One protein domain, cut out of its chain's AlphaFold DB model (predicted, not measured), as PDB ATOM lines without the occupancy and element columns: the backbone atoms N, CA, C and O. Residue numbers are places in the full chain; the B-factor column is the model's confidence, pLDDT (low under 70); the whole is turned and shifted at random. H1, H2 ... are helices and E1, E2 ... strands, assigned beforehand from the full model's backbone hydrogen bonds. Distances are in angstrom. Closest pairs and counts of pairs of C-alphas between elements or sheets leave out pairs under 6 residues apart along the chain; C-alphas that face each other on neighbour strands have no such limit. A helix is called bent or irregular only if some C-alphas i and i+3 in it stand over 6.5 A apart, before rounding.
ATOM      1  N   PRO A 460     -20.636   1.719 -29.737       56.53
ATOM      2  CA  PRO A 460     -20.899   3.101 -29.319       56.53
ATOM      3  C   PRO A 460     -22.246   3.322 -28.594       56.53
ATOM      4  O   PRO A 460     -22.269   4.101 -27.640       56.53
ATOM      5  N   PRO A 461     -23.359   2.655 -28.971       50.62
ATOM      6  CA  PRO A 461     -24.609   2.698 -28.208       50.62
ATOM      7  C   PRO A 461     -24.486   2.172 -26.770       50.62
ATOM      8  O   PRO A 461     -25.030   2.783 -25.854       50.62
ATOM      9  N   MET A 462     -23.733   1.090 -26.546       58.19
ATOM     10  CA  MET A 462     -23.523   0.535 -25.202       58.19
ATOM     11  C   MET A 462     -22.727   1.504 -24.327       58.19
ATOM     12  O   MET A 462     -23.111   1.778 -23.192       58.19
ATOM     13  N   VAL A 463     -21.668   2.111 -24.869       60.81
ATOM     14  CA  VAL A 463     -20.886   3.135 -24.152       60.81
ATOM     15  C   VAL A 463     -21.768   4.329 -23.761       60.81
ATOM     16  O   VAL A 463     -21.681   4.826 -22.637       60.81
ATOM     17  N   ARG A 464     -22.668   4.764 -24.653       55.94
ATOM     18  CA  ARG A 464     -23.643   5.827 -24.350       55.94
ATOM     19  C   ARG A 464     -24.631   5.424 -23.261       55.94
ATOM     20  O   ARG A 464     -24.945   6.255 -22.410       55.94
ATOM     21  N   TYR A 465     -25.082   4.172 -23.250       61.59
ATOM     22  CA  TYR A 465     -25.941   3.645 -22.192       61.59
ATOM     23  C   TYR A 465     -25.267   3.744 -20.812       61.59
ATOM     24  O   TYR A 465     -25.843   4.329 -19.892       61.59
ATOM     25  N   PHE A 466     -24.015   3.291 -20.670       62.22
ATOM     26  CA  PHE A 466     -23.283   3.402 -19.397       62.22
ATOM     27  C   PHE A 466     -22.974   4.849 -19.011       62.22
ATOM     28  O   PHE A 466     -23.070   5.214 -17.837       62.22
ATOM     29  N   ALA A 467     -22.675   5.708 -19.988       59.91
ATOM     30  CA  ALA A 467     -22.500   7.136 -19.742       59.91
ATOM     31  C   ALA A 467     -23.789   7.780 -19.210       59.91
ATOM     32  O   ALA A 467     -23.737   8.524 -18.231       59.91
ATOM     33  N   SER A 468     -24.948   7.448 -19.791       55.75
ATOM     34  CA  SER A 468     -26.254   7.900 -19.295       55.75
ATOM     35  C   SER A 468     -26.504   7.416 -17.863       55.75
ATOM     36  O   SER A 468     -26.827   8.226 -16.991       55.75
ATOM     37  N   LYS A 469     -26.248   6.129 -17.583       60.56
ATOM     38  CA  LYS A 469     -26.378   5.533 -16.243       60.56
ATOM     39  C   LYS A 469     -25.539   6.276 -15.198       60.56
ATOM     40  O   LYS A 469     -26.023   6.592 -14.115       60.56
ATOM     41  N   LEU A 470     -24.301   6.635 -15.526       59.31
ATOM     42  CA  LEU A 470     -23.427   7.375 -14.613       59.31
ATOM     43  C   LEU A 470     -23.839   8.823 -14.401       59.31
ATOM     44  O   LEU A 470     -23.722   9.333 -13.284       59.31
ATOM     45  N   LEU A 471     -24.339   9.491 -15.438       54.44
ATOM     46  CA  LEU A 471     -24.835  10.859 -15.318       54.44
ATOM     47  C   LEU A 471     -26.062  10.950 -14.396       54.44
ATOM     48  O   LEU A 471     -26.242  11.988 -13.758       54.44
ATOM     49  N   GLN A 472     -26.820   9.859 -14.250       52.59
ATOM     50  CA  GLN A 472     -27.943   9.727 -13.311       52.59
ATOM     51  C   GLN A 472     -27.515   9.480 -11.855       52.59
ATOM     52  O   GLN A 472     -28.330   9.607 -10.951       52.59
ATOM     53  N   THR A 473     -26.245   9.146 -11.597       50.03
ATOM     54  CA  THR A 473     -25.712   8.894 -10.238       50.03
ATOM     55  C   THR A 473     -24.960  10.095  -9.657       50.03
ATOM     56  O   THR A 473     -24.088   9.946  -8.796       50.03
ATOM     57  N   ARG A 474     -25.215  11.308 -10.159       52.94
ATOM     58  CA  ARG A 474     -24.577  12.514  -9.619       52.94
ATOM     59  C   ARG A 474     -25.300  12.952  -8.350       52.94
ATOM     60  O   ARG A 474     -26.452  13.362  -8.414       52.94
ATOM     61  N   GLU A 475     -24.583  12.947  -7.226       49.00
ATOM     62  CA  GLU A 475     -25.010  13.692  -6.044       49.00
ATOM     63  C   GLU A 475     -25.231  15.161  -6.417       49.00
ATOM     64  O   GLU A 475     -24.537  15.756  -7.251       49.00
ATOM     65  N   CYS A 476     -26.321  15.694  -5.891       49.28
ATOM     66  CA  CYS A 476     -26.971  16.873  -6.415       49.28
ATOM     67  C   CYS A 476     -26.659  18.049  -5.487       49.28
ATOM     68  O   CYS A 476     -27.309  18.198  -4.456       49.28
ATOM     69  N   ASP A 477     -25.650  18.855  -5.839       55.03
ATOM     70  CA  ASP A 477     -25.280  20.056  -5.075       55.03
ATOM     71  C   ASP A 477     -26.473  21.013  -4.887       55.03
ATOM     72  O   ASP A 477     -27.376  21.100  -5.726       55.03
ATOM     73  N   GLU A 478     -26.436  21.806  -3.814       51.19
ATOM     74  CA  GLU A 478     -27.473  22.775  -3.418       51.19
ATOM     75  C   GLU A 478     -27.889  23.747  -4.544       51.19
ATOM     76  O   GLU A 478     -29.043  24.173  -4.615       51.19
ATOM     77  N   VAL A 479     -26.995  24.029  -5.497       51.38
ATOM     78  CA  VAL A 479     -27.260  24.880  -6.673       51.38
ATOM     79  C   VAL A 479     -28.304  24.269  -7.621       51.38
ATOM     80  O   VAL A 479     -29.034  25.004  -8.279       51.38
ATOM     81  N   LYS A 480     -28.457  22.939  -7.666       54.56
ATOM     82  CA  LYS A 480     -29.517  22.256  -8.434       54.56
ATOM     83  C   LYS A 480     -30.844  22.192  -7.674       54.56
ATOM     84  O   LYS A 480     -31.903  22.096  -8.296       54.56
ATOM     85  N   MET A 481     -30.814  22.306  -6.345       54.44
ATOM     86  CA  MET A 481     -32.016  22.339  -5.503       54.44
ATOM     87  C   MET A 481     -32.817  23.637  -5.690       54.44
ATOM     88  O   MET A 481     -34.033  23.630  -5.507       54.44
ATOM     89  N   SER A 482     -32.181  24.729  -6.126       55.38
ATOM     90  CA  SER A 482     -32.882  25.971  -6.489       55.38
ATOM     91  C   SER A 482     -33.703  25.845  -7.787       55.38
ATOM     92  O   SER A 482     -34.691  26.555  -7.953       55.38
ATOM     93  N   GLN A 483     -33.394  24.871  -8.658       56.06
ATOM     94  CA  GLN A 483     -34.163  24.550  -9.874       56.06
ATOM     95  C   GLN A 483     -35.338  23.579  -9.629       56.06
ATOM     96  O   GLN A 483     -35.956  23.086 -10.578       56.06
ATOM     97  N   ARG A 484     -35.680  23.297  -8.360       56.81
ATOM     98  CA  ARG A 484     -36.783  22.398  -7.964       56.81
ATOM     99  C   ARG A 484     -38.135  22.756  -8.581       56.81
ATOM    100  O   ARG A 484     -38.944  21.854  -8.764       56.81
ATOM    101  N   ALA A 485     -38.371  24.025  -8.921       57.78
ATOM    102  CA  ALA A 485     -39.630  24.471  -9.519       57.78
ATOM    103  C   ALA A 485     -39.937  23.806 -10.878       57.78
ATOM    104  O   ALA A 485     -41.097  23.734 -11.268       57.78
ATOM    105  N   GLU A 486     -38.921  23.281 -11.573       67.50
ATOM    106  CA  GLU A 486     -39.059  22.660 -12.901       67.50
ATOM    107  C   GLU A 486     -38.828  21.139 -12.892       67.50
ATOM    108  O   GLU A 486     -38.781  20.501 -13.945       67.50
ATOM    109  N   VAL A 487     -38.599  20.526 -11.727       68.19
ATOM    110  CA  VAL A 487     -38.450  19.066 -11.637       68.19
ATOM    111  C   VAL A 487     -39.848  18.452 -11.535       68.19
ATOM    112  O   VAL A 487     -40.551  18.740 -10.564       68.19
ATOM    113  N   PRO A 488     -40.281  17.614 -12.496       71.50
ATOM    114  CA  PRO A 488     -41.594  16.991 -12.426       71.50
ATOM    115  C   PRO A 488     -41.691  16.089 -11.190       71.50
ATOM    116  O   PRO A 488     -40.715  15.474 -10.752       71.50
ATOM    117  N   GLU A 489     -42.891  15.995 -10.617       76.88
ATOM    118  CA  GLU A 489     -43.129  15.202  -9.406       76.88
ATOM    119  C   GLU A 489     -42.825  13.710  -9.630       76.88
ATOM    120  O   GLU A 489     -42.428  13.004  -8.700       76.88
ATOM    121  N   ARG A 490     -42.972  13.242 -10.877       78.62
ATOM    122  CA  ARG A 490     -42.779  11.855 -11.306       78.62
ATOM    123  C   ARG A 490     -42.007  11.799 -12.623       78.62
ATOM    124  O   ARG A 490     -42.163  12.679 -13.464       78.62
ATOM    125  N   ALA A 491     -41.224  10.738 -12.801       82.06
ATOM    126  CA  ALA A 491     -40.613  10.425 -14.088       82.06
ATOM    127  C   ALA A 491     -41.669   9.992 -15.109       82.06
ATOM    128  O   ALA A 491     -42.687   9.396 -14.749       82.06
ATOM    129  N   THR A 492     -41.400  10.261 -16.386       84.44
ATOM    130  CA  THR A 492     -42.251   9.785 -17.481       84.44
ATOM    131  C   THR A 492     -41.766   8.413 -17.916       84.44
ATOM    132  O   THR A 492     -40.601   8.265 -18.266       84.44
ATOM    133  N   ILE A 493     -42.651   7.416 -17.913       86.81
ATOM    134  CA  ILE A 493     -42.337   6.059 -18.370       86.81
ATOM    135  C   ILE A 493     -43.143   5.777 -19.634       86.81
ATOM    136  O   ILE A 493     -44.368   5.887 -19.633       86.81
ATOM    137  N   ILE A 494     -42.448   5.421 -20.709       89.38
ATOM    138  CA  ILE A 494     -43.016   5.078 -22.007       89.38
ATOM    139  C   ILE A 494     -42.714   3.607 -22.266       89.38
ATOM    140  O   ILE A 494     -41.576   3.227 -22.532       89.38
ATOM    141  N   SER A 495     -43.748   2.776 -22.196       91.25
ATOM    142  CA  SER A 495     -43.648   1.381 -22.609       91.25
ATOM    143  C   SER A 495     -43.802   1.263 -24.127       91.25
ATOM    144  O   SER A 495     -44.762   1.779 -24.707       91.25
ATOM    145  N   VAL A 496     -42.852   0.588 -24.773       92.00
ATOM    146  CA  VAL A 496     -42.881   0.280 -26.206       92.00
ATOM    147  C   VAL A 496     -43.423  -1.133 -26.391       92.00
ATOM    148  O   VAL A 496     -42.712  -2.125 -26.215       92.00
ATOM    149  N   GLU A 497     -44.696  -1.211 -26.775       92.25
ATOM    150  CA  GLU A 497     -45.423  -2.467 -26.953       92.25
ATOM    151  C   GLU A 497     -45.522  -2.897 -28.417       92.25
ATOM    152  O   GLU A 497     -45.554  -2.081 -29.339       92.25
ATOM    153  N   GLY A 498     -45.604  -4.208 -28.638       89.88
ATOM    154  CA  GLY A 498     -45.808  -4.775 -29.966       89.88
ATOM    155  C   GLY A 498     -45.418  -6.251 -30.074       89.88
ATOM    156  O   GLY A 498     -44.916  -6.845 -29.110       89.88
ATOM    157  N   PRO A 499     -45.635  -6.868 -31.250       86.62
ATOM    158  CA  PRO A 499     -45.226  -8.246 -31.498       86.62
ATOM    159  C   PRO A 499     -43.712  -8.449 -31.326       86.62
ATOM    160  O   PRO A 499     -42.918  -7.510 -31.389       86.62
ATOM    161  N   VAL A 500     -43.293  -9.693 -31.095       85.06
ATOM    162  CA  VAL A 500     -41.866 -10.059 -31.083       85.06
ATOM    163  C   VAL A 500     -41.243  -9.770 -32.458       85.06
ATOM    164  O   VAL A 500     -41.914  -9.901 -33.483       85.06
ATOM    165  N   ALA A 501     -39.971  -9.361 -32.467       83.56
ATOM    166  CA  ALA A 501     -39.168  -9.114 -33.671       83.56
ATOM    167  C   ALA A 501     -39.658  -7.987 -34.609       83.56
ATOM    168  O   ALA A 501     -39.279  -7.944 -35.774       83.56
ATOM    169  N   VAL A 502     -40.462  -7.032 -34.118       88.19
ATOM    170  CA  VAL A 502     -40.859  -5.838 -34.905       88.19
ATOM    171  C   VAL A 502     -39.863  -4.673 -34.819       88.19
ATOM    172  O   VAL A 502     -40.158  -3.592 -35.316       88.19
ATOM    173  N   GLY A 503     -38.702  -4.878 -34.184       89.56
ATOM    174  CA  GLY A 503     -37.657  -3.856 -34.041       89.56
ATOM    175  C   GLY A 503     -37.828  -2.915 -32.842       89.56
ATOM    176  O   GLY A 503     -37.360  -1.785 -32.898       89.56
ATOM    177  N   LYS A 504     -38.496  -3.343 -31.760       91.00
ATOM    178  CA  LYS A 504     -38.696  -2.503 -30.556       91.00
ATOM    179  C   LYS A 504     -37.371  -2.206 -29.841       91.00
ATOM    180  O   LYS A 504     -37.100  -1.041 -29.567       91.00
ATOM    181  N   SER A 505     -36.533  -3.221 -29.607       89.56
ATOM    182  CA  SER A 505     -35.188  -3.031 -29.040       89.56
ATOM    183  C   SER A 505     -34.352  -2.113 -29.924       89.56
ATOM    184  O   SER A 505     -33.735  -1.184 -29.422       89.56
ATOM    185  N   THR A 506     -34.395  -2.314 -31.246       88.56
ATOM    186  CA  THR A 506     -33.715  -1.448 -32.220       88.56
ATOM    187  C   THR A 506     -34.199  -0.007 -32.108       88.56
ATOM    188  O   THR A 506     -33.374   0.881 -31.978       88.56
ATOM    189  N   LEU A 507     -35.513   0.233 -32.040       86.38
ATOM    190  CA  LEU A 507     -36.066   1.574 -31.835       86.38
ATOM    191  C   LEU A 507     -35.532   2.218 -30.551       86.38
ATOM    192  O   LEU A 507     -35.161   3.389 -30.570       86.38
ATOM    193  N   ILE A 508     -35.499   1.479 -29.440       86.88
ATOM    194  CA  ILE A 508     -34.996   1.999 -28.164       86.88
ATOM    195  C   ILE A 508     -33.504   2.312 -28.283       86.88
ATOM    196  O   ILE A 508     -33.108   3.430 -27.973       86.88
ATOM    197  N   LEU A 509     -32.693   1.374 -28.772       83.12
ATOM    198  CA  LEU A 509     -31.246   1.540 -28.930       83.12
ATOM    199  C   LEU A 509     -30.898   2.685 -29.885       83.12
ATOM    200  O   LEU A 509     -30.059   3.515 -29.543       83.12
ATOM    201  N   ASP A 510     -31.580   2.776 -31.027       82.94
ATOM    202  CA  ASP A 510     -31.407   3.850 -32.003       82.94
ATOM    203  C   ASP A 510     -31.771   5.193 -31.376       82.94
ATOM    204  O   ASP A 510     -30.980   6.132 -31.454       82.94
ATOM    205  N   THR A 511     -32.895   5.260 -30.649       79.69
ATOM    206  CA  THR A 511     -33.293   6.469 -29.917       79.69
ATOM    207  C   THR A 511     -32.218   6.854 -28.902       79.69
ATOM    208  O   THR A 511     -31.825   8.008 -28.873       79.69
ATOM    209  N   MET A 512     -31.668   5.916 -28.122       78.31
ATOM    210  CA  MET A 512     -30.564   6.208 -27.188       78.31
ATOM    211  C   MET A 512     -29.252   6.590 -27.902       78.31
ATOM    212  O   MET A 512     -28.369   7.205 -27.298       78.31
ATOM    213  N   SER A 513     -29.093   6.202 -29.170       72.38
ATOM    214  CA  SER A 513     -27.910   6.467 -29.993       72.38
ATOM    215  C   SER A 513     -27.977   7.781 -30.775       72.38
ATOM    216  O   SER A 513     -26.950   8.261 -31.261       72.38
ATOM    217  N   GLU A 514     -29.140   8.407 -30.902       72.00
ATOM    218  CA  GLU A 514     -29.229   9.792 -31.359       72.00
ATOM    219  C   GLU A 514     -28.761  10.705 -30.208       72.00
ATOM    220  O   GLU A 514     -28.685  10.272 -29.061       72.00
ATOM    221  N   GLN A 515     -28.299  11.931 -30.471       54.03
ATOM    222  CA  GLN A 515     -27.814  12.845 -29.420       54.03
ATOM    223  C   GLN A 515     -28.981  13.341 -28.551       54.03
ATOM    224  O   GLN A 515     -29.394  14.498 -28.623       54.03
ATOM    225  N   VAL A 516     -29.566  12.448 -27.760       52.97
ATOM    226  CA  VAL A 516     -30.715  12.774 -26.930       52.97
ATOM    227  C   VAL A 516     -30.233  13.545 -25.707       52.97
ATOM    228  O   VAL A 516     -29.183  13.210 -25.147       52.97
ATOM    229  N   PRO A 517     -30.975  14.575 -25.262       54.50
ATOM    230  CA  PRO A 517     -30.750  15.178 -23.959       54.50
ATOM    231  C   PRO A 517     -30.563  14.111 -22.872       54.50
ATOM    232  O   PRO A 517     -31.224  13.076 -22.873       54.50
ATOM    233  N   VAL A 518     -29.671  14.427 -21.929       56.56
ATOM    234  CA  VAL A 518     -29.116  13.609 -20.824       56.56
ATOM    235  C   VAL A 518     -30.165  12.884 -19.952       56.56
ATOM    236  O   VAL A 518     -29.834  12.094 -19.077       56.56
ATOM    237  N   SER A 519     -31.446  13.131 -20.186       71.00
ATOM    238  CA  SER A 519     -32.593  12.624 -19.450       71.00
ATOM    239  C   SER A 519     -33.345  11.501 -20.182       71.00
ATOM    240  O   SER A 519     -34.542  11.359 -19.964       71.00
ATOM    241  N   LEU A 520     -32.708  10.714 -21.056       75.00
ATOM    242  CA  LEU A 520     -33.338   9.533 -21.665       75.00
ATOM    243  C   LEU A 520     -32.743   8.229 -21.114       75.00
ATOM    244  O   LEU A 520     -31.524   8.047 -21.109       75.00
ATOM    245  N   VAL A 521     -33.613   7.321 -20.661       81.25
ATOM    246  CA  VAL A 521     -33.251   5.976 -20.186       81.25
ATOM    247  C   VAL A 521     -33.913   4.947 -21.082       81.25
ATOM    248  O   VAL A 521     -35.116   5.024 -21.297       81.25
ATOM    249  N   GLY A 522     -33.149   3.984 -21.584       84.25
ATOM    250  CA  GLY A 522     -33.662   2.853 -22.350       84.25
ATOM    251  C   GLY A 522     -33.471   1.564 -21.586       84.25
ATOM    252  O   GLY A 522     -32.351   1.254 -21.192       84.25
ATOM    253  N   LEU A 523     -34.547   0.814 -21.397       85.19
ATOM    254  CA  LEU A 523     -34.515  -0.536 -20.858       85.19
ATOM    255  C   LEU A 523     -35.018  -1.502 -21.922       85.19
ATOM    256  O   LEU A 523     -36.205  -1.507 -22.239       85.19
ATOM    257  N   CYS A 524     -34.116  -2.310 -22.464       87.69
ATOM    258  CA  CYS A 524     -34.472  -3.387 -23.382       87.69
ATOM    259  C   CYS A 524     -34.875  -4.654 -22.615       87.69
ATOM    260  O   CYS A 524     -34.614  -4.791 -21.417       87.69
ATOM    261  N   GLU A 525     -35.511  -5.585 -23.323       84.00
ATOM    262  CA  GLU A 525     -35.759  -6.936 -22.816       84.00
ATOM    263  C   GLU A 525     -34.419  -7.618 -22.454       84.00
ATOM    264  O   GLU A 525     -33.507  -7.623 -23.283       84.00
ATOM    265  N   PRO A 526     -34.262  -8.197 -21.248       79.88
ATOM    266  CA  PRO A 526     -33.025  -8.864 -20.847       79.88
ATOM    267  C   PRO A 526     -32.939 -10.285 -21.432       79.88
ATOM    268  O   PRO A 526     -32.930 -11.272 -20.699       79.88
ATOM    269  N   ILE A 527     -32.895 -10.385 -22.764       81.69
ATOM    270  CA  ILE A 527     -32.886 -11.658 -23.507       81.69
ATOM    271  C   ILE A 527     -31.723 -12.553 -23.066       81.69
ATOM    272  O   ILE A 527     -31.929 -13.748 -22.870       81.69
ATOM    273  N   ASP A 528     -30.547 -11.968 -22.832       76.56
ATOM    274  CA  ASP A 528     -29.339 -12.690 -22.407       76.56
ATOM    275  C   ASP A 528     -29.530 -13.396 -21.056       76.56
ATOM    276  O   ASP A 528     -29.006 -14.478 -20.808       76.56
ATOM    277  N   ILE A 529     -30.340 -12.802 -20.176       77.75
ATOM    278  CA  ILE A 529     -30.680 -13.387 -18.878       77.75
ATOM    279  C   ILE A 529     -31.658 -14.553 -19.068       77.75
ATOM    280  O   ILE A 529     -31.568 -15.558 -18.370       77.75
ATOM    281  N   TRP A 530     -32.593 -14.441 -20.013       81.00
ATOM    282  CA  TRP A 530     -33.589 -15.481 -20.287       81.00
ATOM    283  C   TRP A 530     -33.003 -16.709 -20.985       81.00
ATOM    284  O   TRP A 530     -33.514 -17.818 -20.807       81.00
ATOM    285  N   SER A 531     -31.963 -16.513 -21.796       81.00
ATOM    286  CA  SER A 531     -31.284 -17.585 -22.525       81.00
ATOM    287  C   SER A 531     -30.295 -18.375 -21.666       81.00
ATOM    288  O   SER A 531     -29.910 -19.473 -22.058       81.00
ATOM    289  N   ASN A 532     -29.910 -17.861 -20.495       79.69
ATOM    290  CA  ASN A 532     -28.976 -18.528 -19.591       79.69
ATOM    291  C   ASN A 532     -29.303 -18.271 -18.108       79.69
ATOM    292  O   ASN A 532     -28.444 -17.898 -17.303       79.69
ATOM    293  N   TRP A 533     -30.561 -18.463 -17.715       76.38
ATOM    294  CA  TRP A 533     -30.939 -18.323 -16.311       76.38
ATOM    295  C   TRP A 533     -30.545 -19.583 -15.543       76.38
ATOM    296  O   TRP A 533     -31.115 -20.653 -15.764       76.38
ATOM    297  N   GLN A 534     -29.575 -19.463 -14.633       80.75
ATOM    298  CA  GLN A 534     -29.073 -20.586 -13.824       80.75
ATOM    299  C   GLN A 534     -28.651 -21.797 -14.686       80.75
ATOM    300  O   GLN A 534     -28.917 -22.944 -14.333       80.75
ATOM    301  N   GLY A 535     -28.027 -21.545 -15.844       81.00
ATOM    302  CA  GLY A 535     -27.591 -22.593 -16.775       81.00
ATOM    303  C   GLY A 535     -28.705 -23.192 -17.639       81.00
ATOM    304  O   GLY A 535     -28.452 -24.133 -18.386       81.00
ATOM    305  N   THR A 536     -29.934 -22.673 -17.550       78.25
ATOM    306  CA  THR A 536     -31.082 -23.146 -18.332       78.25
ATOM    307  C   THR A 536     -31.510 -22.097 -19.355       78.25
ATOM    308  O   THR A 536     -31.755 -20.935 -19.020       78.25
ATOM    309  N   ASN A 537     -31.667 -22.524 -20.610       83.31
ATOM    310  CA  ASN A 537     -32.180 -21.683 -21.687       83.31
ATOM    311  C   ASN A 537     -33.713 -21.679 -21.693       83.31
ATOM    312  O   ASN A 537     -34.361 -22.393 -22.461       83.31
ATOM    313  N   TYR A 538     -34.312 -20.878 -20.811       78.44
ATOM    314  CA  TYR A 538     -35.768 -20.798 -20.707       78.44
ATOM    315  C   TYR A 538     -36.421 -20.215 -21.961       78.44
ATOM    316  O   TYR A 538     -37.561 -20.562 -22.262       78.44
ATOM    317  N   LEU A 539     -35.710 -19.366 -22.710       81.50
ATOM    318  CA  LEU A 539     -36.199 -18.856 -23.987       81.50
ATOM    319  C   LEU A 539     -36.384 -19.992 -25.001       81.50
ATOM    320  O   LEU A 539     -37.430 -20.094 -25.640       81.50
ATOM    321  N   GLU A 540     -35.393 -20.872 -25.127       82.38
ATOM    322  CA  GLU A 540     -35.467 -22.038 -26.006       82.38
ATOM    323  C   GLU A 540     -36.539 -23.025 -25.539       82.38
ATOM    324  O   GLU A 540     -37.352 -23.469 -26.350       82.38
ATOM    325  N   LEU A 541     -36.632 -23.283 -24.231       76.88
ATOM    326  CA  LEU A 541     -37.693 -24.116 -23.660       76.88
ATOM    327  C   LEU A 541     -39.091 -23.536 -23.910       76.88
ATOM    328  O   LEU A 541     -40.020 -24.285 -24.193       76.88
ATOM    329  N   ALA A 542     -39.257 -22.215 -23.857       77.50
ATOM    330  CA  ALA A 542     -40.542 -21.569 -24.105       77.50
ATOM    331  C   ALA A 542     -40.940 -21.551 -25.591       77.50
ATOM    332  O   ALA A 542     -42.134 -21.537 -25.903       77.50
ATOM    333  N   ILE A 543     -39.965 -21.515 -26.506       76.75
ATOM    334  CA  ILE A 543     -40.207 -21.460 -27.958       76.75
ATOM    335  C   ILE A 543     -40.340 -22.862 -28.562       76.75
ATOM    336  O   ILE A 543     -41.219 -23.086 -29.396       76.75
ATOM    337  N   PHE A 544     -39.465 -23.785 -28.165       78.25
ATOM    338  CA  PHE A 544     -39.303 -25.100 -28.788       78.25
ATOM    339  C   PHE A 544     -39.688 -26.263 -27.871       78.25
ATOM    340  O   PHE A 544     -39.850 -27.384 -28.350       78.25
ATOM    341  N   GLY A 545     -39.848 -26.024 -26.568       68.81
ATOM    342  CA  GLY A 545     -40.276 -27.051 -25.627       68.81
ATOM    343  C   GLY A 545     -41.735 -27.455 -25.840       68.81
ATOM    344  O   GLY A 545     -42.613 -26.624 -26.064       68.81
ATOM    345  N   ASN A 546     -42.004 -28.756 -25.724       61.41
ATOM    346  CA  ASN A 546     -43.356 -29.329 -25.750       61.41
ATOM    347  C   ASN A 546     -44.064 -29.271 -24.378       61.41
ATOM    348  O   ASN A 546     -45.103 -29.904 -24.199       61.41
ATOM    349  N   THR A 547     -43.497 -28.581 -23.387       59.56
ATOM    350  CA  THR A 547     -43.916 -28.675 -21.982       59.56
ATOM    351  C   THR A 547     -44.695 -27.452 -21.492       59.56
ATOM    352  O   THR A 547     -44.551 -26.340 -21.998       59.56
ATOM    353  N   ASN A 548     -45.481 -27.665 -20.428       63.50
ATOM    354  CA  ASN A 548     -46.252 -26.664 -19.672       63.50
ATOM    355  C   ASN A 548     -45.406 -25.523 -19.050       63.50
ATOM    356  O   ASN A 548     -45.950 -24.650 -18.375       63.50
ATOM    357  N   ASN A 549     -44.094 -25.479 -19.292       72.81
ATOM    358  CA  ASN A 549     -43.154 -24.546 -18.660       72.81
ATOM    359  C   ASN A 549     -43.237 -23.125 -19.243       72.81
ATOM    360  O   ASN A 549     -42.553 -22.211 -18.788       72.81
ATOM    361  N   ARG A 550     -44.087 -22.902 -20.251       80.88
ATOM    362  CA  ARG A 550     -44.266 -21.583 -20.864       80.88
ATOM    363  C   ARG A 550     -44.867 -20.564 -19.894       80.88
ATOM    364  O   ARG A 550     -44.509 -19.391 -19.943       80.88
ATOM    365  N   PHE A 551     -45.744 -21.002 -18.989       83.25
ATOM    366  CA  PHE A 551     -46.260 -20.137 -17.926       83.25
ATOM    367  C   PHE A 551     -45.153 -19.722 -16.952       83.25
ATOM    368  O   PHE A 551     -45.011 -18.537 -16.657       83.25
ATOM    369  N   GLU A 552     -44.335 -20.678 -16.509       81.81
ATOM    370  CA  GLU A 552     -43.189 -20.423 -15.629       81.81
ATOM    371  C   GLU A 552     -42.202 -19.448 -16.272       81.81
ATOM    372  O   GLU A 552     -41.772 -18.498 -15.622       81.81
ATOM    373  N   PHE A 553     -41.925 -19.614 -17.569       85.81
ATOM    374  CA  PHE A 553     -41.123 -18.669 -18.341       85.81
ATOM    375  C   PHE A 553     -41.702 -17.250 -18.297       85.81
ATOM    376  O   PHE A 553     -41.003 -16.324 -17.898       85.81
ATOM    377  N   HIS A 554     -42.979 -17.059 -18.649       86.38
ATOM    378  CA  HIS A 554     -43.592 -15.724 -18.650       86.38
ATOM    379  C   HIS A 554     -43.660 -15.103 -17.243       86.38
ATOM    380  O   HIS A 554     -43.481 -13.892 -17.084       86.38
ATOM    381  N   MET A 555     -43.838 -15.919 -16.200       84.19
ATOM    382  CA  MET A 555     -43.765 -15.461 -14.810       84.19
ATOM    383  C   MET A 555     -42.348 -15.045 -14.407       84.19
ATOM    384  O   MET A 555     -42.176 -13.981 -13.810       84.19
ATOM    385  N   MET A 556     -41.332 -15.834 -14.767       84.19
ATOM    386  CA  MET A 556     -39.925 -15.487 -14.568       84.19
ATOM    387  C   MET A 556     -39.594 -14.169 -15.277       84.19
ATOM    388  O   MET A 556     -39.066 -13.254 -14.647       84.19
ATOM    389  N   VAL A 557     -39.970 -14.030 -16.552       83.44
ATOM    390  CA  VAL A 557     -39.779 -12.801 -17.335       83.44
ATOM    391  C   VAL A 557     -40.396 -11.598 -16.620       83.44
ATOM    392  O   VAL A 557     -39.714 -10.593 -16.412       83.44
ATOM    393  N   ALA A 558     -41.651 -11.701 -16.170       83.75
ATOM    394  CA  ALA A 558     -42.331 -10.619 -15.460       83.75
ATOM    395  C   ALA A 558     -41.634 -10.236 -14.139       83.75
ATOM    396  O   ALA A 558     -41.514  -9.046 -13.826       83.75
ATOM    397  N   LEU A 559     -41.153 -11.217 -13.367       82.69
ATOM    398  CA  LEU A 559     -40.451 -10.986 -12.100       82.69
ATOM    399  C   LEU A 559     -39.088 -10.319 -12.308       82.69
ATOM    400  O   LEU A 559     -38.793  -9.318 -11.649       82.69
ATOM    401  N   LEU A 560     -38.290 -10.813 -13.256       81.88
ATOM    402  CA  LEU A 560     -36.991 -10.226 -13.601       81.88
ATOM    403  C   LEU A 560     -37.142  -8.800 -14.106       81.88
ATOM    404  O   LEU A 560     -36.400  -7.900 -13.712       81.88
ATOM    405  N   TYR A 561     -38.156  -8.576 -14.932       81.56
ATOM    406  CA  TYR A 561     -38.468  -7.257 -15.441       81.56
ATOM    407  C   TYR A 561     -38.844  -6.280 -14.321       81.56
ATOM    408  O   TYR A 561     -38.339  -5.157 -14.268       81.56
ATOM    409  N   ARG A 562     -39.678  -6.718 -13.368       81.62
ATOM    410  CA  ARG A 562     -40.017  -5.931 -12.174       81.62
ATOM    411  C   ARG A 562     -38.777  -5.582 -11.358       81.62
ATOM    412  O   ARG A 562     -38.637  -4.435 -10.938       81.62
ATOM    413  N   GLN A 563     -37.900  -6.555 -11.122       83.88
ATOM    414  CA  GLN A 563     -36.670  -6.348 -10.364       83.88
ATOM    415  C   GLN A 563     -35.734  -5.363 -11.075       83.88
ATOM    416  O   GLN A 563     -35.226  -4.443 -10.435       83.88
ATOM    417  N   SER A 564     -35.576  -5.495 -12.396       80.50
ATOM    418  CA  SER A 564     -34.795  -4.563 -13.216       80.50
ATOM    419  C   SER A 564     -35.360  -3.143 -13.146       80.50
ATOM    420  O   SER A 564     -34.617  -2.200 -12.887       80.50
ATOM    421  N   LEU A 565     -36.680  -2.971 -13.272       81.12
ATOM    422  CA  LEU A 565     -37.324  -1.663 -13.121       81.12
ATOM    423  C   LEU A 565     -37.115  -1.056 -11.730       81.12
ATOM    424  O   LEU A 565     -36.882   0.145 -11.610       81.12
ATOM    425  N   LEU A 566     -37.196  -1.863 -10.672       82.56
ATOM    426  CA  LEU A 566     -36.960  -1.392  -9.308       82.56
ATOM    427  C   LEU A 566     -35.522  -0.903  -9.128       82.56
ATOM    428  O   LEU A 566     -35.329   0.254  -8.758       82.56
ATOM    429  N   GLY A 567     -34.536  -1.742  -9.450       80.88
ATOM    430  CA  GLY A 567     -33.126  -1.430  -9.216       80.88
ATOM    431  C   GLY A 567     -32.552  -0.380 -10.169       80.88
ATOM    432  O   GLY A 567     -31.793   0.487  -9.739       80.88
ATOM    433  N   ASN A 568     -32.925  -0.427 -11.450       78.38
ATOM    434  CA  ASN A 568     -32.307   0.404 -12.488       78.38
ATOM    435  C   ASN A 568     -33.066   1.702 -12.774       78.38
ATOM    436  O   ASN A 568     -32.489   2.614 -13.356       78.38
ATOM    437  N   VAL A 569     -34.346   1.803 -12.395       81.25
ATOM    438  CA  VAL A 569     -35.182   2.972 -12.712       81.25
ATOM    439  C   VAL A 569     -35.775   3.594 -11.459       81.25
ATOM    440  O   VAL A 569     -35.493   4.753 -11.153       81.25
ATOM    441  N   PHE A 570     -36.578   2.850 -10.700       81.12
ATOM    442  CA  PHE A 570     -37.331   3.436  -9.594       81.12
ATOM    443  C   PHE A 570     -36.449   3.849  -8.417       81.12
ATOM    444  O   PHE A 570     -36.674   4.919  -7.852       81.12
ATOM    445  N   ASP A 571     -35.448   3.051  -8.053       82.12
ATOM    446  CA  ASP A 571     -34.534   3.390  -6.965       82.12
ATOM    447  C   ASP A 571     -33.676   4.627  -7.283       82.12
ATOM    448  O   ASP A 571     -33.630   5.526  -6.437       82.12
ATOM    449  N   PRO A 572     -33.076   4.765  -8.485       77.75
ATOM    450  CA  PRO A 572     -32.445   6.016  -8.908       77.75
ATOM    451  C   PRO A 572     -33.395   7.220  -8.871       77.75
ATOM    452  O   PRO A 572     -33.050   8.240  -8.284       77.75
ATOM    453  N   ILE A 573     -34.622   7.095  -9.393       79.00
ATOM    454  CA  ILE A 573     -35.632   8.175  -9.383       79.00
ATOM    455  C   ILE A 573     -36.053   8.577  -7.958       79.00
ATOM    456  O   ILE A 573     -36.397   9.735  -7.694       79.00
ATOM    457  N   ARG A 574     -36.068   7.620  -7.023       77.88
ATOM    458  CA  ARG A 574     -36.366   7.877  -5.607       77.88
ATOM    459  C   ARG A 574     -35.218   8.588  -4.904       77.88
ATOM    460  O   ARG A 574     -35.487   9.473  -4.094       77.88
ATOM    461  N   LYS A 575     -33.975   8.193  -5.193       79.88
ATOM    462  CA  LYS A 575     -32.761   8.708  -4.544       79.88
ATOM    463  C   LYS A 575     -32.318  10.062  -5.106       79.88
ATOM    464  O   LYS A 575     -31.871  10.903  -4.334       79.88
ATOM    465  N   ASP A 576     -32.484  10.294  -6.406       76.38
ATOM    466  CA  ASP A 576     -32.140  11.550  -7.073       76.38
ATOM    467  C   ASP A 576     -33.388  12.210  -7.675       76.38
ATOM    468  O   ASP A 576     -34.010  11.708  -8.612       76.38
ATOM    469  N   MET A 577     -33.749  13.390  -7.165       72.00
ATOM    470  CA  MET A 577     -34.873  14.145  -7.716       72.00
ATOM    471  C   MET A 577     -34.637  14.577  -9.165       72.00
ATOM    472  O   MET A 577     -35.602  14.658  -9.917       72.00
ATOM    473  N   LEU A 578     -33.395  14.827  -9.593       72.44
ATOM    474  CA  LEU A 578     -33.135  15.174 -10.992       72.44
ATOM    475  C   LEU A 578     -33.385  14.003 -11.936       72.44
ATOM    476  O   LEU A 578     -33.801  14.242 -13.071       72.44
ATOM    477  N   ALA A 579     -33.244  12.762 -11.468       74.81
ATOM    478  CA  ALA A 579     -33.618  11.584 -12.243       74.81
ATOM    479  C   ALA A 579     -35.127  11.546 -12.559       74.81
ATOM    480  O   ALA A 579     -35.530  10.895 -13.516       74.81
ATOM    481  N   ARG A 580     -35.979  12.321 -11.864       77.69
ATOM    482  CA  ARG A 580     -37.396  12.494 -12.251       77.69
ATOM    483  C   ARG A 580     -37.578  13.245 -13.564       77.69
ATOM    484  O   ARG A 580     -38.613  13.093 -14.196       77.69
ATOM    485  N   ARG A 581     -36.589  14.029 -14.006       78.56
ATOM    486  CA  ARG A 581     -36.610  14.630 -15.349       78.56
ATOM    487  C   ARG A 581     -36.411  13.586 -16.449       78.56
ATOM    488  O   ARG A 581     -36.590  13.923 -17.615       78.56
ATOM    489  N   ALA A 582     -36.042  12.351 -16.098       80.56
ATOM    490  CA  ALA A 582     -35.845  11.300 -17.073       80.56
ATOM    491  C   ALA A 582     -37.159  10.877 -17.744       80.56
ATOM    492  O   ALA A 582     -38.198  10.698 -17.099       80.56
ATOM    493  N   VAL A 583     -37.078  10.671 -19.054       83.44
ATOM    494  CA  VAL A 583     -38.034   9.898 -19.833       83.44
ATOM    495  C   VAL A 583     -37.453   8.496 -19.969       83.44
ATOM    496  O   VAL A 583     -36.377   8.301 -20.532       83.44
ATOM    497  N   VAL A 584     -38.159   7.519 -19.413       87.12
ATOM    498  CA  VAL A 584     -37.744   6.121 -19.383       87.12
ATOM    499  C   VAL A 584     -38.518   5.364 -20.449       87.12
ATOM    500  O   VAL A 584     -39.717   5.142 -20.309       87.12
ATOM    501  N   PHE A 585     -37.835   4.957 -21.511       89.25
ATOM    502  CA  PHE A 585     -38.332   3.982 -22.465       89.25
ATOM    503  C   PHE A 585     -38.101   2.584 -21.922       89.25
ATOM    504  O   PHE A 585     -36.983   2.226 -21.554       89.25
ATOM    505  N   VAL A 586     -39.158   1.789 -21.899       90.44
ATOM    506  CA  VAL A 586     -39.090   0.399 -21.467       90.44
ATOM    507  C   VAL A 586     -39.635  -0.471 -22.581       90.44
ATOM    508  O   VAL A 586     -40.720  -0.223 -23.106       90.44
ATOM    509  N   GLU A 587     -38.865  -1.470 -22.987       90.44
ATOM    510  CA  GLU A 587     -39.319  -2.467 -23.936       90.44
ATOM    511  C   GLU A 587     -40.332  -3.372 -23.240       90.44
ATOM    512  O   GLU A 587     -40.030  -3.961 -22.201       90.44
ATOM    513  N   ARG A 588     -41.547  -3.442 -23.798       86.69
ATOM    514  CA  ARG A 588     -42.722  -4.080 -23.186       86.69
ATOM    515  C   ARG A 588     -43.104  -3.473 -21.838       86.69
ATOM    516  O   ARG A 588     -42.665  -2.390 -21.469       86.69
ATOM    517  N   SER A 589     -44.017  -4.118 -21.138       88.06
ATOM    518  CA  SER A 589     -44.377  -3.857 -19.754       88.06
ATOM    519  C   SER A 589     -44.821  -5.173 -19.127       88.06
ATOM    520  O   SER A 589     -45.120  -6.142 -19.830       88.06
ATOM    521  N   MET A 590     -44.956  -5.207 -17.797       85.31
ATOM    522  CA  MET A 590     -45.537  -6.376 -17.122       85.31
ATOM    523  C   MET A 590     -46.964  -6.695 -17.591       85.31
ATOM    524  O   MET A 590     -47.429  -7.818 -17.410       85.31
ATOM    525  N   TRP A 591     -47.669  -5.720 -18.174       88.75
ATOM    526  CA  TRP A 591     -48.992  -5.945 -18.743       88.75
ATOM    527  C   TRP A 591     -48.928  -6.903 -19.936       88.75
ATOM    528  O   TRP A 591     -49.750  -7.808 -20.018       88.75
ATOM    529  N   SER A 592     -47.924  -6.779 -20.806       89.31
ATOM    530  CA  SER A 592     -47.787  -7.657 -21.973       89.31
ATOM    531  C   SER A 592     -47.526  -9.114 -21.603       89.31
ATOM    532  O   SER A 592     -48.122 -10.002 -22.206       89.31
ATOM    533  N   GLU A 593     -46.717  -9.383 -20.580       87.62
ATOM    534  CA  GLU A 593     -46.531 -10.757 -20.091       87.62
ATOM    535  C   GLU A 593     -47.846 -11.338 -19.562       87.62
ATOM    536  O   GLU A 593     -48.269 -12.419 -19.974       87.62
ATOM    537  N   ARG A 594     -48.540 -10.582 -18.703       83.31
ATOM    538  CA  ARG A 594     -49.741 -11.059 -18.005       83.31
ATOM    539  C   ARG A 594     -50.968 -11.193 -18.899       83.31
ATOM    540  O   ARG A 594     -51.677 -12.186 -18.814       83.31
ATOM    541  N   GLU A 595     -51.227 -10.195 -19.734       86.94
ATOM    542  CA  GLU A 595     -52.500 -10.054 -20.450       86.94
ATOM    543  C   GLU A 595     -52.406 -10.454 -21.924       86.94
ATOM    544  O   GLU A 595     -53.425 -10.770 -22.541       86.94
ATOM    545  N   VAL A 596     -51.199 -10.444 -22.504       89.81
ATOM    546  CA  VAL A 596     -50.990 -10.790 -23.916       89.81
ATOM    547  C   VAL A 596     -50.363 -12.168 -24.037       89.81
ATOM    548  O   VAL A 596     -50.986 -13.056 -24.607       89.81
ATOM    549  N   PHE A 597     -49.166 -12.386 -23.495       88.94
ATOM    550  CA  PHE A 597     -48.442 -13.634 -23.728       88.94
ATOM    551  C   PHE A 597     -49.032 -14.836 -23.001       88.94
ATOM    552  O   PHE A 597     -49.225 -15.875 -23.630       88.94
ATOM    553  N   ILE A 598     -49.384 -14.697 -21.720       88.56
ATOM    554  CA  ILE A 598     -50.055 -15.780 -20.988       88.56
ATOM    555  C   ILE A 598     -51.393 -16.114 -21.651       88.56
ATOM    556  O   ILE A 598     -51.676 -17.280 -21.918       88.56
ATOM    557  N   LYS A 599     -52.184 -15.095 -22.006       90.38
ATOM    558  CA  LYS A 599     -53.458 -15.290 -22.704       90.38
ATOM    559  C   LYS A 599     -53.283 -15.985 -24.056       90.38
ATOM    560  O   LYS A 599     -54.002 -16.937 -24.333       90.38
ATOM    561  N   MET A 600     -52.313 -15.558 -24.865       88.56
ATOM    562  CA  MET A 600     -51.975 -16.234 -26.121       88.56
ATOM    563  C   MET A 600     -51.557 -17.685 -25.878       88.56
ATOM    564  O   MET A 600     -51.976 -18.569 -26.613       88.56
ATOM    565  N   GLY A 601     -50.764 -17.952 -24.838       86.81
ATOM    566  CA  GLY A 601     -50.391 -19.312 -24.462       86.81
ATOM    567  C   GLY A 601     -51.602 -20.176 -24.109       86.81
ATOM    568  O   GLY A 601     -51.656 -21.327 -24.538       86.81
ATOM    569  N   ILE A 602     -52.588 -19.620 -23.398       89.50
ATOM    570  CA  ILE A 602     -53.855 -20.300 -23.084       89.50
ATOM    571  C   ILE A 602     -54.660 -20.570 -24.360       89.50
ATOM    572  O   ILE A 602     -55.104 -21.693 -24.586       89.50
ATOM    573  N   GLU A 603     -54.823 -19.565 -25.222       89.75
ATOM    574  CA  GLU A 603     -55.563 -19.685 -26.487       89.75
ATOM    575  C   GLU A 603     -54.910 -20.685 -27.460       89.75
ATOM    576  O   GLU A 603     -55.605 -21.380 -28.197       89.75
ATOM    577  N   GLU A 604     -53.581 -20.797 -27.437       87.56
ATOM    578  CA  GLU A 604     -52.810 -21.777 -28.208       87.56
ATOM    579  C   GLU A 604     -52.831 -23.188 -27.588       87.56
ATOM    580  O   GLU A 604     -52.266 -24.113 -28.173       87.56
ATOM    581  N   GLY A 605     -53.443 -23.371 -26.410       86.88
ATOM    582  CA  GLY A 605     -53.439 -24.640 -25.672       86.88
ATOM    583  C   GLY A 605     -52.061 -25.033 -25.128       86.88
ATOM    584  O   GLY A 605     -51.817 -26.201 -24.847       86.88
TER     585      GLY A 605
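What this domain is: This is residues 460 to 605 of the 610 residues of the protein "dNK domain-containing protein" of Elysia chlorotica (UniProt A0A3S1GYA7). Picture an elongated model in which a small sheet of three strands, E1 E3 E2, has H3 over one face, while the long helix H6 grazes the sheet and runs on well past it. H8 lies side by side with the first part of H6, H4 and H5 sit toward one end of the long axis, and H2 lies at the other end. The printed part has 146 residues with eight named helices and three named strands, in the order H1 H2 E1 H3 E2 H4 H5 H6 H7 E3 H8; the sheet is all parallel and the class is mostly helix. The whole is only just loose, close to compact, with a radius of gyration of the C-alphas of 17.6 A and spans of 60 by 30 by 28 A.

How they stand to each other: Begin at H1, residues 460 to 471, and go on to H2, residues 478 to 486; the two are apart. Next look at E1, residues 492 to 496, then at H3, residues 504 to 513, and E2, residues 520 to 523. H1 touches H3 with residues 460 to 465 alone, only just about perpendicular at 71 degrees; the closest C-alphas, of Pro 461 and Ser 513, are 5.3 A apart. H4, residues 527 to 531, touches H5, residues 538 to 544, closest at the C-alphas of Ser 531 and Leu 539, 5.3 A apart. H5 forms a helical hairpin with H6, residues 550 to 575: they run opposite ways at 38 degrees, a tilt only just steep, and the closest C-alphas, of Ala 542 and Arg 550, are 4.9 A apart. H7, residues 577 to 581, touches H6 only at the corner, and only just, with 3 pairs of C-alphas within 8 A; those of Ile 573 and Ala 579 are closest at 4.9 A. H2 and H7 are near each other, with 9 pairs of C-alphas within 10 A. E3, residues 583 to 587, is the inner strand: find N 494 and O 584 of E1 and E3 2.8 A apart, and N 585 and O 521 of E3 and E2 2.7 A apart, both within hydrogen-bond range. E1, H3 and E2 make a split strand-helix-strand unit, two parallel strands with E3 between them, and its crossover is right-handed; E2, H4 to H7 and E3 make a strand-helix-strand unit of neighbour strands. H3 is on one face of the sheet, giving two layers, at a height over the sheet of 8.3 A, and runs along E3 at 22 degrees on the local plane. H1 only grazes the sheet with residues 465 to 469, as H6 does with residues 561 to 569. H8, residues 590 to 603, touches H6 at its residues 550 to 562 alone, at a shallow tilt of 7 degrees, opposite ways; the C-alphas of Ala 558 and Met 590 are closest at 5.6 A. Every O i to N i+4 pair is within hydrogen-bond range in H1, H3, H4 and H5; the counts are 20 of 22 in H6, 7 of 10 in H8, 0 of 5 in H2 and 0 of 1 in H7, while O i to N i+3 pairs are within range in 4 of 6 for H2 and 2 of 2 for H7.

Where its parts are: Find C-alpha 460 at (-20.899, 3.101, -29.319); from there H1 runs 16.5 A to C-alpha 471. H2 is irregular, with C-alphas 482 and 485 7.5 A apart. E1 covers 12.9 A, H3 14.0 A, E2 10.2 A and E3 13.1 A. H6 starts at C-alpha 550, (-44.266, -21.583, -20.864), and runs 36.3 A; it has a kink of 26 degrees near residue 566 and is only just irregular, with C-alphas 568 and 571 6.7 A apart. H8 runs 19.1 A and ends at C-alpha 603, (-55.563, -19.685, -26.487).

The domain as a whole: The C-alphas farthest apart, of Val 479 and Asn 546, are 59.7 A apart. The printed part has no cut and no long link. The mean pLDDT of the printed part is 76.5; look for values under 70 at residues 460 to 487, 515 to 518 and 545 to 548.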